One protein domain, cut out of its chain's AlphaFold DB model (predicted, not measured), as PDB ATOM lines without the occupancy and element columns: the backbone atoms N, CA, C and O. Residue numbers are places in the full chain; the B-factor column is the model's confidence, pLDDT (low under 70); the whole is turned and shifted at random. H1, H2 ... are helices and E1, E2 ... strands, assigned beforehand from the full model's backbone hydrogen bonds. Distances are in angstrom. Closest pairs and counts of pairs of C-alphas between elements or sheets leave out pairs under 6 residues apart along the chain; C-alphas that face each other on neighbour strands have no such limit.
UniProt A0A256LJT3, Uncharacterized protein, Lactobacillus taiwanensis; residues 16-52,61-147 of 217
ATOM      1  N   LYS A  16     -25.890 -49.514 -10.976       83.56
ATOM      2  CA  LYS A  16     -26.071 -50.933 -11.313       83.56
ATOM      3  C   LYS A  16     -25.872 -51.232 -12.790       83.56
ATOM      4  O   LYS A  16     -25.355 -52.303 -13.104       83.56
ATOM      5  N   VAL A  17     -26.272 -50.327 -13.680       88.38
ATOM      6  CA  VAL A  17     -26.057 -50.491 -15.123       88.38
ATOM      7  C   VAL A  17     -24.571 -50.390 -15.426       88.38
ATOM      8  O   VAL A  17     -24.028 -51.291 -16.062       88.38
ATOM      9  N   PHE A  18     -23.910 -49.364 -14.890       86.69
ATOM     10  CA  PHE A  18     -22.462 -49.207 -14.928       86.69
ATOM     11  C   PHE A  18     -21.764 -50.487 -14.440       86.69
ATOM     12  O   PHE A  18     -20.998 -51.100 -15.185       86.69
ATOM     13  N   GLY A  19     -22.165 -50.947 -13.246       81.69
ATOM     14  CA  GLY A  19     -21.950 -52.281 -12.680       81.69
ATOM     15  C   GLY A  19     -21.831 -53.394 -13.715       81.69
ATOM     16  O   GLY A  19     -20.774 -53.978 -13.941       81.69
ATOM     17  N   MET A  20     -22.969 -53.674 -14.340       87.56
ATOM     18  CA  MET A  20     -23.175 -54.800 -15.247       87.56
ATOM     19  C   MET A  20     -22.491 -54.642 -16.610       87.56
ATOM     20  O   MET A  20     -22.221 -55.644 -17.270       87.56
ATOM     21  N   VAL A  21     -22.243 -53.412 -17.066       90.81
ATOM     22  CA  VAL A  21     -21.512 -53.147 -18.317       90.81
ATOM     23  C   VAL A  21     -20.008 -53.345 -18.111       90.81
ATOM     24  O   VAL A  21     -19.336 -53.921 -18.965       90.81
ATOM     25  N   MET A  22     -19.477 -52.923 -16.963       87.00
ATOM     26  CA  MET A  22     -18.049 -53.019 -16.649       87.00
ATOM     27  C   MET A  22     -17.575 -54.439 -16.336       87.00
ATOM     28  O   MET A  22     -16.381 -54.698 -16.439       87.00
ATOM     29  N   GLU A  23     -18.472 -55.385 -16.033       86.19
ATOM     30  CA  GLU A  23     -18.123 -56.809 -15.864       86.19
ATOM     31  C   GLU A  23     -17.369 -57.389 -17.080       86.19
ATOM     32  O   GLU A  23     -16.590 -58.339 -16.950       86.19
ATOM     33  N   ASN A  24     -17.550 -56.805 -18.269       90.06
ATOM     34  CA  ASN A  24     -16.753 -57.136 -19.439       90.06
ATOM     35  C   ASN A  24     -15.347 -56.522 -19.345       90.06
ATOM     36  O   ASN A  24     -15.156 -55.319 -19.527       90.06
ATOM     37  N   LYS A  25     -14.344 -57.382 -19.117       88.75
ATOM     38  CA  LYS A  25     -12.939 -56.974 -18.963       88.75
ATOM     39  C   LYS A  25     -12.380 -56.216 -20.170       88.75
ATOM     40  O   LYS A  25     -11.577 -55.310 -19.971       88.75
ATOM     41  N   ASP A  26     -12.800 -56.553 -21.391       92.88
ATOM     42  CA  ASP A  26     -12.311 -55.890 -22.606       92.88
ATOM     43  C   ASP A  26     -12.819 -54.446 -22.697       92.88
ATOM     44  O   ASP A  26     -12.052 -53.536 -23.010       92.88
ATOM     45  N   PHE A  27     -14.100 -54.221 -22.399       93.00
ATOM     46  CA  PHE A  27     -14.688 -52.888 -22.314       93.00
ATOM     47  C   PHE A  27     -14.117 -52.100 -21.135       93.00
ATOM     48  O   PHE A  27     -13.729 -50.950 -21.312       93.00
ATOM     49  N   CYS A  28     -14.003 -52.723 -19.960       89.19
ATOM     50  CA  CYS A  28     -13.424 -52.097 -18.773       89.19
ATOM     51  C   CYS A  28     -11.984 -51.635 -19.026       89.19
ATOM     52  O   CYS A  28     -11.662 -50.479 -18.758       89.19
ATOM     53  N   LYS A  29     -11.138 -52.494 -19.610       90.19
ATOM     54  CA  LYS A  29      -9.770 -52.137 -19.999       90.19
ATOM     55  C   LYS A  29      -9.751 -50.954 -20.955       90.19
ATOM     56  O   LYS A  29      -9.066 -49.975 -20.684       90.19
ATOM     57  N   TYR A  30     -10.517 -51.044 -22.039       92.06
ATOM     58  CA  TYR A  30     -10.601 -49.986 -23.038       92.06
ATOM     59  C   TYR A  30     -11.017 -48.648 -22.413       92.06
ATOM     60  O   TYR A  30     -10.360 -47.635 -22.629       92.06
ATOM     61  N   LEU A  31     -12.052 -48.654 -21.571       89.25
ATOM     62  CA  LEU A  31     -12.538 -47.457 -20.896       89.25
ATOM     63  C   LEU A  31     -11.463 -46.832 -19.995       89.25
ATOM     64  O   LEU A  31     -11.237 -45.625 -20.048       89.25
ATOM     65  N   LEU A  32     -10.782 -47.647 -19.186       86.19
ATOM     66  CA  LEU A  32      -9.722 -47.177 -18.294       86.19
ATOM     67  C   LEU A  32      -8.526 -46.603 -19.064       86.19
ATOM     68  O   LEU A  32      -7.991 -45.579 -18.654       86.19
ATOM     69  N   GLU A  33      -8.142 -47.211 -20.188       87.62
ATOM     70  CA  GLU A  33      -7.058 -46.716 -21.046       87.62
ATOM     71  C   GLU A  33      -7.428 -45.406 -21.764       87.62
ATOM     72  O   GLU A  33      -6.547 -44.600 -22.041       87.62
ATOM     73  N   ILE A  34      -8.710 -45.141 -22.031       87.44
ATOM     74  CA  ILE A  34      -9.151 -43.836 -22.558       87.44
ATOM     75  C   ILE A  34      -9.088 -42.755 -21.477       87.44
ATOM     76  O   ILE A  34      -8.690 -41.623 -21.752       87.44
ATOM     77  N   ILE A  35      -9.517 -43.081 -20.255       82.06
ATOM     78  CA  ILE A  35      -9.595 -42.107 -19.159       82.06
ATOM     79  C   ILE A  35      -8.213 -41.826 -18.563       82.06
ATOM     80  O   ILE A  35      -7.936 -40.698 -18.157       82.06
ATOM     81  N   ILE A  36      -7.338 -42.834 -18.535       81.25
ATOM     82  CA  ILE A  36      -5.942 -42.719 -18.113       81.25
ATOM     83  C   ILE A  36      -5.042 -43.203 -19.266       81.25
ATOM     84  O   ILE A  36      -4.580 -44.343 -19.250       81.25
ATOM     85  N   PRO A  37      -4.752 -42.348 -20.267       77.69
ATOM     86  CA  PRO A  37      -3.990 -42.719 -21.471       77.69
ATOM     87  C   PRO A  37      -2.608 -43.335 -21.205       77.69
ATOM     88  O   PRO A  37      -2.132 -44.201 -21.958       77.69
ATOM     89  N   ASP A  38      -1.978 -42.898 -20.115       80.19
ATOM     90  CA  ASP A  38      -0.649 -43.338 -19.685       80.19
ATOM     91  C   ASP A  38      -0.681 -44.675 -18.920       80.19
ATOM     92  O   ASP A  38       0.357 -45.308 -18.719       80.19
ATOM     93  N   LEU A  39      -1.866 -45.156 -18.527       81.31
ATOM     94  CA  LEU A  39      -2.030 -46.431 -17.842       81.31
ATOM     95  C   LEU A  39      -2.071 -47.568 -18.865       81.31
ATOM     96  O   LEU A  39      -3.096 -47.835 -19.482       81.31
ATOM     97  N   LYS A  40      -0.952 -48.276 -19.041       82.62
ATOM     98  CA  LYS A  40      -0.919 -49.501 -19.858       82.62
ATOM     99  C   LYS A  40      -1.284 -50.708 -19.011       82.62
ATOM    100  O   LYS A  40      -0.481 -51.168 -18.198       82.62
ATOM    101  N   ILE A  41      -2.494 -51.226 -19.211       85.44
ATOM    102  CA  ILE A  41      -3.069 -52.256 -18.344       85.44
ATOM    103  C   ILE A  41      -2.592 -53.648 -18.765       85.44
ATOM    104  O   ILE A  41      -2.924 -54.148 -19.849       85.44
ATOM    105  N   LYS A  42      -1.859 -54.307 -17.863       85.56
ATOM    106  CA  LYS A  42      -1.423 -55.704 -17.985       85.56
ATOM    107  C   LYS A  42      -2.517 -56.666 -17.524       85.56
ATOM    108  O   LYS A  42      -2.746 -57.679 -18.180       85.56
ATOM    109  N   LYS A  43      -3.202 -56.354 -16.417       84.69
ATOM    110  CA  LYS A  43      -4.212 -57.228 -15.802       84.69
ATOM    111  C   LYS A  43      -5.333 -56.427 -15.140       84.69
ATOM    112  O   LYS A  43      -5.072 -55.404 -14.515       84.69
ATOM    113  N   ILE A  44      -6.557 -56.943 -15.256       83.62
ATOM    114  CA  ILE A  44      -7.733 -56.485 -14.508       83.62
ATOM    115  C   ILE A  44      -8.254 -57.639 -13.658       83.62
ATOM    116  O   ILE A  44      -8.659 -58.689 -14.187       83.62
ATOM    117  N   ASP A  45      -8.274 -57.403 -12.355       80.62
ATOM    118  CA  ASP A  45      -8.927 -58.223 -11.351       80.62
ATOM    119  C   ASP A  45     -10.035 -57.418 -10.671       80.62
ATOM    120  O   ASP A  45     -10.042 -56.188 -10.660       80.62
ATOM    121  N   TRP A  46     -10.989 -58.134 -10.099       75.06
ATOM    122  CA  TRP A  46     -12.024 -57.539  -9.269       75.06
ATOM    123  C   TRP A  46     -11.595 -57.744  -7.825       75.06
ATOM    124  O   TRP A  46     -11.159 -58.848  -7.488       75.06
ATOM    125  N   LEU A  47     -11.707 -56.719  -6.974       62.09
ATOM    126  CA  LEU A  47     -11.675 -56.962  -5.534       62.09
ATOM    127  C   LEU A  47     -12.846 -57.886  -5.240       62.09
ATOM    128  O   LEU A  47     -14.001 -57.462  -5.249       62.09
ATOM    129  N   ASP A  48     -12.552 -59.177  -5.078       52.69
ATOM    130  CA  ASP A  48     -13.549 -60.146  -4.669       52.69
ATOM    131  C   ASP A  48     -14.290 -59.553  -3.477       52.69
ATOM    132  O   ASP A  48     -13.669 -59.161  -2.486       52.69
ATOM    133  N   LYS A  49     -15.615 -59.437  -3.648       49.62
ATOM    134  CA  LYS A  49     -16.614 -58.971  -2.676       49.62
ATOM    135  C   LYS A  49     -16.091 -59.173  -1.261       49.62
ATOM    136  O   LYS A  49     -16.151 -60.302  -0.772       49.62
ATOM    137  N   GLN A  50     -15.555 -58.119  -0.642       37.41
ATOM    138  CA  GLN A  50     -14.948 -58.223   0.679       37.41
ATOM    139  C   GLN A  50     -15.935 -58.897   1.642       37.41
ATOM    140  O   GLN A  50     -16.975 -58.345   1.986       37.41
ATOM    141  N   VAL A  51     -15.611 -60.144   1.985       36.91
ATOM    142  CA  VAL A  51     -15.708 -60.760   3.306       36.91
ATOM    143  C   VAL A  51     -16.903 -60.277   4.148       36.91
ATOM    144  O   VAL A  51     -16.751 -59.542   5.119       36.91
ATOM    145  N   GLU A  52     -18.103 -60.789   3.855       34.97
ATOM    146  CA  GLU A  52     -19.169 -60.937   4.860       34.97
ATOM    147  C   GLU A  52     -18.789 -62.061   5.841       34.97
ATOM    148  O   GLU A  52     -19.409 -63.121   5.892       34.97
ATOM    149  N   ASN A  61     -29.273 -60.707  -0.758       37.09
ATOM    150  CA  ASN A  61     -28.375 -60.774  -1.912       37.09
ATOM    151  C   ASN A  61     -28.117 -59.418  -2.610       37.09
ATOM    152  O   ASN A  61     -27.641 -59.382  -3.747       37.09
ATOM    153  N   SER A  62     -28.366 -58.285  -1.955       41.97
ATOM    154  CA  SER A  62     -27.968 -56.965  -2.439       41.97
ATOM    155  C   SER A  62     -26.516 -56.680  -2.078       41.97
ATOM    156  O   SER A  62     -26.223 -55.822  -1.244       41.97
ATOM    157  N   LYS A  63     -25.594 -57.395  -2.724       45.00
ATOM    158  CA  LYS A  63     -24.189 -56.991  -2.733       45.00
ATOM    159  C   LYS A  63     -24.122 -55.600  -3.369       45.00
ATOM    160  O   LYS A  63     -24.555 -55.402  -4.511       45.00
ATOM    161  N   GLU A  64     -23.697 -54.628  -2.573       44.38
ATOM    162  CA  GLU A  64     -23.383 -53.269  -3.005       44.38
ATOM    163  C   GLU A  64     -22.415 -53.401  -4.187       44.38
ATOM    164  O   GLU A  64     -21.411 -54.104  -4.084       44.38
ATOM    165  N   VAL A  65     -22.779 -52.876  -5.361       44.31
ATOM    166  CA  VAL A  65     -21.898 -52.984  -6.536       44.31
ATOM    167  C   VAL A  65     -20.959 -51.798  -6.433       44.31
ATOM    168  O   VAL A  65     -21.190 -50.769  -7.048       44.31
ATOM    169  N   ARG A  66     -19.946 -51.924  -5.575       54.06
ATOM    170  CA  ARG A  66     -18.740 -51.120  -5.722       54.06
ATOM    171  C   ARG A  66     -17.863 -51.848  -6.723       54.06
ATOM    172  O   ARG A  66     -17.429 -52.972  -6.468       54.06
ATOM    173  N   LEU A  67     -17.707 -51.264  -7.905       58.19
ATOM    174  CA  LEU A  67     -16.729 -51.723  -8.885       58.19
ATOM    175  C   LEU A  67     -15.364 -51.187  -8.454       58.19
ATOM    176  O   LEU A  67     -14.840 -50.258  -9.059       58.19
ATOM    177  N   ASP A  68     -14.828 -51.763  -7.382       66.06
ATOM    178  CA  ASP A  68     -13.445 -51.541  -6.984       66.06
ATOM    179  C   ASP A  68     -12.601 -52.438  -7.905       66.06
ATOM    180  O   ASP A  68     -12.602 -53.675  -7.796       66.06
ATOM    181  N   VAL A  69     -11.977 -51.828  -8.914       72.56
ATOM    182  CA  VAL A  69     -11.205 -52.547  -9.932       72.56
ATOM    183  C   VAL A  69      -9.749 -52.581  -9.507       72.56
ATOM    184  O   VAL A  69      -9.131 -51.531  -9.343       72.56
ATOM    185  N   LEU A  70      -9.173 -53.776  -9.381       77.31
ATOM    186  CA  LEU A  70      -7.731 -53.912  -9.226       77.31
ATOM    187  C   LEU A  70      -7.084 -53.962 -10.593       77.31
ATOM    188  O   LEU A  70      -7.255 -54.908 -11.366       77.31
ATOM    189  N   VAL A  71      -6.302 -52.933 -10.871       79.50
ATOM    190  CA  VAL A  71      -5.569 -52.807 -12.117       79.50
ATOM    191  C   VAL A  71      -4.099 -53.017 -11.835       79.50
ATOM    192  O   VAL A  71      -3.513 -52.318 -11.015       79.50
ATOM    193  N   THR A  72      -3.501 -53.982 -12.525       79.81
ATOM    194  CA  THR A  72      -2.046 -54.115 -12.599       79.81
ATOM    195  C   THR A  72      -1.583 -53.566 -13.934       79.81
ATOM    196  O   THR A  72      -2.054 -54.008 -14.991       79.81
ATOM    197  N   ASP A  73      -0.673 -52.604 -13.903       81.62
ATOM    198  CA  ASP A  73      -0.092 -52.049 -15.116       81.62
ATOM    199  C   ASP A  73       1.144 -52.832 -15.590       81.62
ATOM    200  O   ASP A  73       1.531 -53.861 -15.032       81.62
ATOM    201  N   HIS A  74       1.740 -52.374 -16.687       82.69
ATOM    202  CA  HIS A  74       2.949 -52.961 -17.260       82.69
ATOM    203  C   HIS A  74       4.214 -52.851 -16.385       82.69
ATOM    204  O   HIS A  74       5.161 -53.593 -16.635       82.69
ATOM    205  N   GLU A  75       4.226 -51.975 -15.374       83.31
ATOM    206  CA  GLU A  75       5.304 -51.822 -14.385       83.31
ATOM    207  C   GLU A  75       5.030 -52.640 -13.105       83.31
ATOM    208  O   GLU A  75       5.724 -52.475 -12.104       83.31
ATOM    209  N   ASP A  76       4.016 -53.515 -13.123       79.81
ATOM    210  CA  ASP A  76       3.553 -54.312 -11.978       79.81
ATOM    211  C   ASP A  76       3.066 -53.467 -10.782       79.81
ATOM    212  O   ASP A  76       2.967 -53.949  -9.650       79.81
ATOM    213  N   ARG A  77       2.679 -52.208 -11.031       77.06
ATOM    214  CA  ARG A  77       2.023 -51.348 -10.041       77.06
ATOM    215  C   ARG A  77       0.550 -51.729  -9.947       77.06
ATOM    216  O   ARG A  77      -0.111 -51.923 -10.968       77.06
ATOM    217  N   VAL A  78       0.039 -51.826  -8.719       74.75
ATOM    218  CA  VAL A  78      -1.354 -52.201  -8.442       74.75
ATOM    219  C   VAL A  78      -2.141 -50.973  -8.002       74.75
ATOM    220  O   VAL A  78      -1.795 -50.328  -7.015       74.75
ATOM    221  N   PHE A  79      -3.223 -50.683  -8.717       71.25
ATOM    222  CA  PHE A  79      -4.146 -49.592  -8.433       71.25
ATOM    223  C   PHE A  79      -5.500 -50.171  -8.040       71.25
ATOM    224  O   PHE A  79      -6.037 -51.011  -8.760       71.25
ATOM    225  N   ASN A  80      -6.064 -49.702  -6.929       72.44
ATOM    226  CA  ASN A  80      -7.500 -49.814  -6.700       72.44
ATOM    227  C   ASN A  80      -8.170 -48.616  -7.378       72.44
ATOM    228  O   ASN A  80      -7.885 -47.476  -7.004       72.44
ATOM    229  N   ILE A  81      -8.987 -48.868  -8.396       70.50
ATOM    230  CA  ILE A  81      -9.701 -47.837  -9.140       70.50
ATOM    231  C   ILE A  81     -11.165 -47.859  -8.734       70.50
ATOM    232  O   ILE A  81     -11.886 -48.814  -9.021       70.50
ATOM    233  N   GLU A  82     -11.593 -46.756  -8.129       69.19
ATOM    234  CA  GLU A  82     -12.996 -46.463  -7.865       69.19
ATOM    235  C   GLU A  82     -13.515 -45.490  -8.923       69.19
ATOM    236  O   GLU A  82     -12.896 -44.447  -9.177       69.19
ATOM    237  N   MET A  83     -14.671 -45.801  -9.511       66.81
ATOM    238  CA  MET A  83     -15.378 -44.857 -10.368       66.81
ATOM    239  C   MET A  83     -16.492 -44.161  -9.596       66.81
ATOM    240  O   MET A  83     -17.318 -44.819  -8.967       66.81
ATOM    241  N   GLN A  84     -16.529 -42.832  -9.684       63.81
ATOM    242  CA  GLN A  84     -17.597 -42.016  -9.112       63.81
ATOM    243  C   GLN A  84     -18.252 -41.154 -10.191       63.81
ATOM    244  O   GLN A  84     -17.573 -40.454 -10.949       63.81
ATOM    245  N   THR A  85     -19.584 -41.185 -10.235       55.25
ATOM    246  CA  THR A  85     -20.399 -40.192 -10.941       55.25
ATOM    247  C   THR A  85     -20.582 -38.968 -10.039       55.25
ATOM    248  O   THR A  85     -20.452 -39.045  -8.817       55.25
ATOM    249  N   THR A  86     -20.807 -37.797 -10.637       51.78
ATOM    250  CA  THR A  86     -20.698 -36.482  -9.975       51.78
ATOM    251  C   THR A  86     -21.639 -36.248  -8.789       51.78
ATOM    252  O   THR A  86     -21.421 -35.281  -8.061       51.78
ATOM    253  N   ASP A  87     -22.617 -37.131  -8.576       46.97
ATOM    254  CA  ASP A  87     -23.650 -37.001  -7.544       46.97
ATOM    255  C   ASP A  87     -23.366 -37.814  -6.271       46.97
ATOM    256  O   ASP A  87     -24.117 -37.711  -5.302       46.97
ATOM    257  N   GLN A  88     -22.270 -38.581  -6.210       48.91
ATOM    258  CA  GLN A  88     -21.886 -39.217  -4.951       48.91
ATOM    259  C   GLN A  88     -21.232 -38.200  -4.006       48.91
ATOM    260  O   GLN A  88     -20.222 -37.567  -4.322       48.91
ATOM    261  N   ASP A  89     -21.851 -38.040  -2.834       42.94
ATOM    262  CA  ASP A  89     -21.456 -37.100  -1.792       42.94
ATOM    263  C   ASP A  89     -19.958 -37.232  -1.454       42.94
ATOM    264  O   ASP A  89     -19.483 -38.258  -0.952       42.94
ATOM    265  N   ARG A  90     -19.202 -36.159  -1.724       44.09
ATOM    266  CA  ARG A  90     -17.744 -36.070  -1.520       44.09
ATOM    267  C   ARG A  90     -17.336 -36.194  -0.047       44.09
ATOM    268  O   ARG A  90     -16.143 -36.158   0.251       44.09
ATOM    269  N   SER A  91     -18.296 -36.302   0.868       39.69
ATOM    270  CA  SER A  91     -18.097 -36.473   2.306       39.69
ATOM    271  C   SER A  91     -17.696 -37.903   2.711       39.69
ATOM    272  O   SER A  91     -17.077 -38.082   3.758       39.69
ATOM    273  N   LYS A  92     -17.949 -38.927   1.877       44.53
ATOM    274  CA  LYS A  92     -17.565 -40.335   2.134       44.53
ATOM    275  C   LYS A  92     -16.132 -40.653   1.679       44.53
ATOM    276  O   LYS A  92     -15.878 -41.646   0.998       44.53
ATOM    277  N   GLN A  93     -15.177 -39.794   2.028       41.50
ATOM    278  CA  GLN A  93     -13.762 -40.021   1.731       41.50
ATOM    279  C   GLN A  93     -13.149 -40.973   2.763       41.50
ATOM    280  O   GLN A  93     -12.802 -40.573   3.869       41.50
ATOM    281  N   LEU A  94     -12.992 -42.244   2.392       39.84
ATOM    282  CA  LEU A  94     -12.030 -43.127   3.046       39.84
ATOM    283  C   LEU A  94     -10.668 -42.922   2.369       39.84
ATOM    284  O   LEU A  94     -10.543 -43.062   1.153       39.84
ATOM    285  N   HIS A  95      -9.666 -42.525   3.155       38.16
ATOM    286  CA  HIS A  95      -8.269 -42.421   2.737       38.16
ATOM    287  C   HIS A  95      -7.629 -43.816   2.770       38.16
ATOM    288  O   HIS A  95      -6.965 -44.166   3.742       38.16
ATOM    289  N   ASP A  96      -7.860 -44.635   1.745       50.69
ATOM    290  CA  ASP A  96      -7.365 -46.020   1.677       50.69
ATOM    291  C   ASP A  96      -6.280 -46.252   0.607       50.69
ATOM    292  O   ASP A  96      -5.847 -47.381   0.392       50.69
ATOM    293  N   GLY A  97      -5.799 -45.189  -0.046       49.31
ATOM    294  CA  GLY A  97      -4.778 -45.285  -1.094       49.31
ATOM    295  C   GLY A  97      -5.314 -45.677  -2.477       49.31
ATOM    296  O   GLY A  97      -4.512 -45.877  -3.390       49.31
ATOM    297  N   ALA A  98      -6.637 -45.756  -2.670       56.47
ATOM    298  CA  ALA A  98      -7.247 -45.953  -3.984       56.47
ATOM    299  C   ALA A  98      -7.076 -44.725  -4.904       56.47
ATOM    300  O   ALA A  98      -7.197 -43.574  -4.477       56.47
ATOM    301  N   THR A  99      -6.832 -44.968  -6.196       57.91
ATOM    302  CA  THR A  99      -6.855 -43.924  -7.231       57.91
ATOM    303  C   THR A  99      -8.296 -43.717  -7.679       57.91
ATOM    304  O   THR A  99      -8.884 -44.579  -8.329       57.91
ATOM    305  N   LYS A 100      -8.879 -42.566  -7.338       62.81
ATOM    306  CA  LYS A 100     -10.273 -42.254  -7.674       62.81
ATOM    307  C   LYS A 100     -10.358 -41.556  -9.022       62.81
ATOM    308  O   LYS A 100      -9.731 -40.517  -9.226       62.81
ATOM    309  N   ILE A 101     -11.164 -42.109  -9.924       64.69
ATOM    310  CA  ILE A 101     -11.436 -41.516 -11.232       64.69
ATOM    311  C   ILE A 101     -12.833 -40.900 -11.201       64.69
ATOM    312  O   ILE A 101     -13.834 -41.595 -11.030       64.69
ATOM    313  N   ILE A 102     -12.892 -39.583 -11.404       62.06
ATOM    314  CA  ILE A 102     -14.147 -38.838 -11.523       62.06
ATOM    315  C   ILE A 102     -14.363 -38.511 -12.999       62.06
ATOM    316  O   ILE A 102     -13.591 -37.748 -13.583       62.06
ATOM    317  N   ILE A 103     -15.424 -39.057 -13.593       64.25
ATOM    318  CA  ILE A 103     -15.792 -38.783 -14.985       64.25
ATOM    319  C   ILE A 103     -16.955 -37.793 -14.996       64.25
ATOM    320  O   ILE A 103     -18.016 -38.064 -14.441       64.25
ATOM    321  N   ASN A 104     -16.759 -36.634 -15.629       60.12
ATOM    322  CA  ASN A 104     -17.793 -35.610 -15.774       60.12
ATOM    323  C   ASN A 104     -18.215 -35.492 -17.245       60.12
ATOM    324  O   ASN A 104     -17.405 -35.103 -18.085       60.12
ATOM    325  N   SER A 105     -19.485 -35.779 -17.537       62.94
ATOM    326  CA  SER A 105     -20.053 -35.736 -18.891       62.94
ATOM    327  C   SER A 105     -20.466 -34.337 -19.375       62.94
ATOM    328  O   SER A 105     -20.849 -34.190 -20.534       62.94
ATOM    329  N   GLN A 106     -20.398 -33.298 -18.530       57.69
ATOM    330  CA  GLN A 106     -20.951 -31.964 -18.815       57.69
ATOM    331  C   GLN A 106     -19.937 -30.942 -19.370       57.69
ATOM    332  O   GLN A 106     -20.333 -29.842 -19.761       57.69
ATOM    333  N   LYS A 107     -18.628 -31.242 -19.409       54.09
ATOM    334  CA  LYS A 107     -17.624 -30.307 -19.956       54.09
ATOM    335  C   LYS A 107     -17.498 -30.420 -21.479       54.09
ATOM    336  O   LYS A 107     -17.431 -31.511 -22.030       54.09
ATOM    337  N   SER A 108     -17.402 -29.252 -22.125       48.00
ATOM    338  CA  SER A 108     -17.203 -29.051 -23.569       48.00
ATOM    339  C   SER A 108     -16.199 -30.028 -24.200       48.00
ATOM    340  O   SER A 108     -15.071 -30.175 -23.726       48.00
ATOM    341  N   ALA A 109     -16.616 -30.635 -25.313       50.62
ATOM    342  CA  ALA A 109     -15.862 -31.576 -26.144       50.62
ATOM    343  C   ALA A 109     -14.669 -30.954 -26.907       50.62
ATOM    344  O   ALA A 109     -13.940 -31.666 -27.597       50.62
ATOM    345  N   ALA A 110     -14.456 -29.635 -26.818       46.28
ATOM    346  CA  ALA A 110     -13.384 -28.961 -27.545       46.28
ATOM    347  C   ALA A 110     -11.998 -29.418 -27.043       46.28
ATOM    348  O   ALA A 110     -11.615 -29.129 -25.912       46.28
ATOM    349  N   GLY A 111     -11.251 -30.124 -27.901       59.81
ATOM    350  CA  GLY A 111      -9.893 -30.613 -27.620       59.81
ATOM    351  C   GLY A 111      -9.801 -32.013 -26.996       59.81
ATOM    352  O   GLY A 111      -8.698 -32.441 -26.669       59.81
ATOM    353  N   GLN A 112     -10.921 -32.729 -26.835       70.50
ATOM    354  CA  GLN A 112     -10.935 -34.110 -26.328       70.50
ATOM    355  C   GLN A 112     -10.807 -35.137 -27.463       70.50
ATOM    356  O   GLN A 112     -11.240 -34.867 -28.587       70.50
ATOM    357  N   SER A 113     -10.258 -36.322 -27.165       85.06
ATOM    358  CA  SER A 113     -10.204 -37.445 -28.114       85.06
ATOM    359  C   SER A 113     -11.609 -37.894 -28.534       85.06
ATOM    360  O   SER A 113     -12.572 -37.735 -27.780       85.06
ATOM    361  N   GLU A 114     -11.737 -38.482 -29.729       90.19
ATOM    362  CA  GLU A 114     -13.015 -39.034 -30.214       90.19
ATOM    363  C   GLU A 114     -13.601 -40.062 -29.233       90.19
ATOM    364  O   GLU A 114     -14.812 -40.086 -29.014       90.19
ATOM    365  N   ASP A 115     -12.740 -40.835 -28.567       90.12
ATOM    366  CA  ASP A 115     -13.122 -41.788 -27.525       90.12
ATOM    367  C   ASP A 115     -13.772 -41.116 -26.304       90.12
ATOM    368  O   ASP A 115     -14.797 -41.584 -25.809       90.12
ATOM    369  N   LEU A 116     -13.218 -39.996 -25.823       85.75
ATOM    370  CA  LEU A 116     -13.787 -39.252 -24.692       85.75
ATOM    371  C   LEU A 116     -15.114 -38.581 -25.068       85.75
ATOM    372  O   LEU A 116     -16.044 -38.550 -24.262       85.75
ATOM    373  N   GLN A 117     -15.244 -38.113 -26.311       87.00
ATOM    374  CA  GLN A 117     -16.512 -37.592 -26.828       87.00
ATOM    375  C   GLN A 117     -17.575 -38.694 -26.933       87.00
ATOM    376  O   GLN A 117     -18.735 -38.477 -26.582       87.00
ATOM    377  N   ALA A 118     -17.187 -39.885 -27.389       91.88
ATOM    378  CA  ALA A 118     -18.052 -41.057 -27.438       91.88
ATOM    379  C   ALA A 118     -18.477 -41.519 -26.037       91.88
ATOM    380  O   ALA A 118     -19.650 -41.824 -25.824       91.88
ATOM    381  N   LEU A 119     -17.570 -41.489 -25.058       89.88
ATOM    382  CA  LEU A 119     -17.897 -41.761 -23.661       89.88
ATOM    383  C   LEU A 119     -18.900 -40.747 -23.103       89.88
ATOM    384  O   LEU A 119     -19.887 -41.151 -22.490       89.88
ATOM    385  N   ALA A 120     -18.702 -39.451 -23.355       86.19
ATOM    386  CA  ALA A 120     -19.642 -38.419 -22.926       86.19
ATOM    387  C   ALA A 120     -21.044 -38.643 -23.522       86.19
ATOM    388  O   ALA A 120     -22.038 -38.575 -22.802       86.19
ATOM    389  N   LYS A 121     -21.128 -38.994 -24.812       90.69
ATOM    390  CA  LYS A 121     -22.391 -39.367 -25.466       90.69
ATOM    391  C   LYS A 121     -23.049 -40.582 -24.812       90.69
ATOM    392  O   LYS A 121     -24.229 -40.515 -24.481       90.69
ATOM    393  N   LEU A 122     -22.290 -41.650 -24.550       92.56
ATOM    394  CA  LEU A 122     -22.790 -42.846 -23.858       92.56
ATOM    395  C   LEU A 122     -23.364 -42.501 -22.473       92.56
ATOM    396  O   LEU A 122     -24.446 -42.967 -22.119       92.56
ATOM    397  N   MET A 123     -22.663 -41.660 -21.705       88.25
ATOM    398  CA  MET A 123     -23.114 -41.184 -20.391       88.25
ATOM    399  C   MET A 123     -24.399 -40.353 -20.483       88.25
ATOM    400  O   MET A 123     -25.243 -40.435 -19.595       88.25
ATOM    401  N   ASN A 124     -24.577 -39.597 -21.566       87.50
ATOM    402  CA  ASN A 124     -25.760 -38.774 -21.813       87.50
ATOM    403  C   ASN A 124     -26.898 -39.537 -22.528       87.50
ATOM    404  O   ASN A 124     -27.874 -38.922 -22.953       87.50
ATOM    405  N   ASN A 125     -26.806 -40.871 -22.638       90.94
ATOM    406  CA  ASN A 125     -27.756 -41.737 -23.354       90.94
ATOM    407  C   ASN A 125     -27.921 -41.400 -24.846       90.94
ATOM    408  O   ASN A 125     -28.945 -41.712 -25.459       90.94
ATOM    409  N   GLU A 126     -26.914 -40.773 -25.443       91.88
ATOM    410  CA  GLU A 126     -26.872 -40.504 -26.871       91.88
ATOM    411  C   GLU A 126     -26.312 -41.716 -27.628       91.88
ATOM    412  O   GLU A 126     -25.425 -42.412 -27.123       91.88
ATOM    413  N   PRO A 127     -26.790 -41.979 -28.857       92.81
ATOM    414  CA  PRO A 127     -26.236 -43.039 -29.680       92.81
ATOM    415  C   PRO A 127     -24.776 -42.741 -30.035       92.81
ATOM    416  O   PRO A 127     -24.411 -41.630 -30.435       92.81
ATOM    417  N   VAL A 128     -23.947 -43.771 -29.942       93.44
ATOM    418  CA  VAL A 128     -22.522 -43.731 -30.256       93.44
ATOM    419  C   VAL A 128     -22.249 -44.677 -31.417       93.44
ATOM    420  O   VAL A 128     -22.697 -45.818 -31.426       93.44
ATOM    421  N   SER A 129     -21.492 -44.216 -32.401       93.69
ATOM    422  CA  SER A 129     -20.953 -45.067 -33.460       93.69
ATOM    423  C   SER A 129     -19.487 -44.704 -33.601       93.69
ATOM    424  O   SER A 129     -19.162 -43.646 -34.137       93.69
ATOM    425  N   LEU A 130     -18.620 -45.524 -33.009       94.50
ATOM    426  CA  LEU A 130     -17.176 -45.290 -33.023       94.50
ATOM    427  C   LEU A 130     -16.412 -46.602 -33.188       94.50
ATOM    428  O   LEU A 130     -15.624 -46.749 -34.116       94.50
ATOM    429  N   ASN A 131     -16.652 -47.571 -32.304       95.88
ATOM    430  CA  ASN A 131     -15.991 -48.871 -32.348       95.88
ATOM    431  C   ASN A 131     -16.771 -49.940 -31.566       95.88
ATOM    432  O   ASN A 131     -17.709 -49.645 -30.821       95.88
ATOM    433  N   LYS A 132     -16.286 -51.183 -31.673       97.06
ATOM    434  CA  LYS A 132     -16.878 -52.375 -31.047       97.06
ATOM    435  C   LYS A 132     -17.104 -52.268 -29.534       97.06
ATOM    436  O   LYS A 132     -17.970 -52.960 -29.008       97.06
ATOM    437  N   HIS A 133     -16.319 -51.456 -28.821       97.69
ATOM    438  CA  HIS A 133     -16.452 -51.305 -27.372       97.69
ATOM    439  C   HIS A 133     -17.692 -50.475 -27.032       97.69
ATOM    440  O   HIS A 133     -18.476 -50.868 -26.168       97.69
ATOM    441  N   PHE A 134     -17.931 -49.385 -27.764       96.44
ATOM    442  CA  PHE A 134     -19.159 -48.599 -27.628       96.44
ATOM    443  C   PHE A 134     -20.392 -49.329 -28.170       96.44
ATOM    444  O   PHE A 134     -21.477 -49.191 -27.600       96.44
ATOM    445  N   ASP A 135     -20.239 -50.154 -29.208       97.12
ATOM    446  CA  ASP A 135     -21.316 -51.032 -29.681       97.12
ATOM    447  C   ASP A 135     -21.717 -52.041 -28.597       97.12
ATOM    448  O   ASP A 135     -22.904 -52.229 -28.317       97.12
ATOM    449  N   TYR A 136     -20.725 -52.656 -27.939       98.00
ATOM    450  CA  TYR A 136     -20.946 -53.551 -26.805       98.00
ATOM    451  C   TYR A 136     -21.695 -52.845 -25.671       98.00
ATOM    452  O   TYR A 136     -22.719 -53.356 -25.218       98.00
ATOM    453  N   ALA A 137     -21.222 -51.675 -25.229       97.00
ATOM    454  CA  ALA A 137     -21.815 -50.972 -24.096       97.00
ATOM    455  C   ALA A 137     -23.282 -50.612 -24.356       97.00
ATOM    456  O   ALA A 137     -24.150 -50.939 -23.549       97.00
ATOM    457  N   GLN A 138     -23.585 -50.026 -25.517       97.56
ATOM    458  CA  GLN A 138     -24.961 -49.678 -25.887       97.56
ATOM    459  C   GLN A 138     -25.860 -50.910 -25.984       97.56
ATOM    460  O   GLN A 138     -26.986 -50.896 -25.483       97.56
ATOM    461  N   LYS A 139     -25.360 -52.000 -26.583       97.69
ATOM    462  CA  LYS A 139     -26.097 -53.264 -26.659       97.69
ATOM    463  C   LYS A 139     -26.382 -53.818 -25.264       97.69
ATOM    464  O   LYS A 139     -27.516 -54.198 -24.988       97.69
ATOM    465  N   ARG A 140     -25.391 -53.823 -24.372       97.25
ATOM    466  CA  ARG A 140     -25.536 -54.346 -23.011       97.25
ATOM    467  C   ARG A 140     -26.523 -53.519 -22.185       97.25
ATOM    468  O   ARG A 140     -27.361 -54.099 -21.503       97.25
ATOM    469  N   ILE A 141     -26.476 -52.188 -22.281       96.75
ATOM    470  CA  ILE A 141     -27.448 -51.291 -21.625       96.75
ATOM    471  C   ILE A 141     -28.862 -51.577 -22.137       96.75
ATOM    472  O   ILE A 141     -29.807 -51.633 -21.351       96.75
ATOM    473  N   LYS A 142     -29.013 -51.801 -23.446       96.62
ATOM    474  CA  LYS A 142     -30.295 -52.184 -24.035       96.62
ATOM    475  C   LYS A 142     -30.799 -53.521 -23.494       96.62
ATOM    476  O   LYS A 142     -31.934 -53.573 -23.039       96.62
ATOM    477  N   GLU A 143     -29.960 -54.555 -23.466       96.56
ATOM    478  CA  GLU A 143     -30.310 -55.866 -22.900       96.56
ATOM    479  C   GLU A 143     -30.762 -55.751 -21.434       96.56
ATOM    480  O   GLU A 143     -31.785 -56.313 -21.061       96.56
ATOM    481  N   ILE A 144     -30.057 -54.957 -20.619       94.75
ATOM    482  CA  ILE A 144     -30.430 -54.685 -19.219       94.75
ATOM    483  C   ILE A 144     -31.811 -54.022 -19.125       94.75
ATOM    484  O   ILE A 144     -32.604 -54.352 -18.246       94.75
ATOM    485  N   ASN A 145     -32.106 -53.075 -20.016       95.12
ATOM    486  CA  ASN A 145     -33.377 -52.357 -20.031       95.12
ATOM    487  C   ASN A 145     -34.539 -53.157 -20.632       95.12
ATOM    488  O   ASN A 145     -35.689 -52.766 -20.422       95.12
ATOM    489  N   GLU A 146     -34.264 -54.219 -21.385       95.12
ATOM    490  CA  GLU A 146     -35.264 -55.123 -21.959       95.12
ATOM    491  C   GLU A 146     -35.562 -56.320 -21.038       95.12
ATOM    492  O   GLU A 146     -36.643 -56.898 -21.140       95.12
ATOM    493  N   ASP A 147     -34.659 -56.646 -20.108       94.50
ATOM    494  CA  ASP A 147     -34.804 -57.722 -19.122       94.50
ATOM    495  C   ASP A 147     -35.574 -57.256 -17.859       94.50
ATOM    496  O   ASP A 147     -35.065 -56.438 -17.082       94.50
TER     497      ASP A 147
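Overview. This is residues 16 to 52 and 61 to 147 of the 217 residues of an uncharacterized protein of Lactobacillus taiwanensis (UniProt A0A256LJT3). A strongly twisted sheet of four strands has the helix H2 running across one face, and the helices H3 and H4 lie beyond H2, on its side away from the sheet. H1 packs on H4, while the loop residues 87 to 95, between E3 and E4, stick out free. The printed part has 124 residues, with four named helices and four named strands in the chain order H1 H2 E1 E2 E3 E4 H3 H4; the mixed sheet runs E1 E2 E3 E4, and the class is mixed, helices and strands. The whole is compact, with a radius of gyration of the C-alphas of 15.0 A and spans of 39 by 37 by 30 A.

Arrangement. In the sheet, E1, residues 41 to 46, is antiparallel to E2, residues 69 to 73, with N 45 and O 70 2.9 A apart, within hydrogen-bond range. E2 and E3, residues 78 to 84, form an antiparallel hairpin, with N 71 and O 79 at 2.9 A. E3 is parallel to the edge strand E4, residues 99 to 102, with N 101 and O 82 at 3.0 A. The pairing is staggered: E3 pairs with E2 over residues 78 to 81 and with E4 over 81 to 84. H2, residues 25 to 35, is on the sheet at a height of 7.5 A; it lies over E2 and runs across the strands, at 76 degrees to E2 on the local plane. H4, residues 132 to 146, touches H2 with residues 133 to 137 alone, at a steep tilt of 63 degrees, opposite ways; the closest C-alphas, of Phe 27 and His 133, are 5.6 A apart. H1, residues 16 to 22, touches H4 at a shallow tilt of 31 degrees, opposite ways, with the C-alphas of Val 21 and Ala 137 closest at 6.2 A. H3, residues 114 to 123, only just touches H4, with 3 pairs of C-alphas within 8 A, the closest being those of Leu 122 and Gln 138 at 7.5 A; the two run the same way at a shallow tilt of 5 degrees. H2 and H3 touch only at their ends, and only just, with 3 pairs of C-alphas within 8 A, the closest those of Ile 34 and Asp 115 at 6.7 A. H1 and H3 are apart. In H1, H2, H3 and H4 every O i to N i+4 pair is within hydrogen-bond range.

Along the chain. E3 is the longest strand, 19.2 A from C-alpha 78 at (-1.354, -52.201, -8.442) to C-alpha 84; E1 measures 13.8 A and E2 12.3 A. H2 measures 15.2 A, H3 14.3 A and H4 20.7 A. H1 begins at C-alpha 16 at (-26.071, -50.933, -11.313), and H4 ends at C-alpha 146 at (-35.264, -55.123, -21.959).

Size, cuts and confidence. The C-alphas farthest apart, of Glu 52 and Ala 110, are 45.9 A apart. Residues 53 to 60 are not printed, and C-alphas 52 and 61 are 11.4 A apart across this cut, in the link from E1 to E2. The links E3 to E4 and E4 to H3 are long. The mean pLDDT of the printed part is 74.7; residues 47 to 52, 61 to 68 and 82 to 111 are under 70.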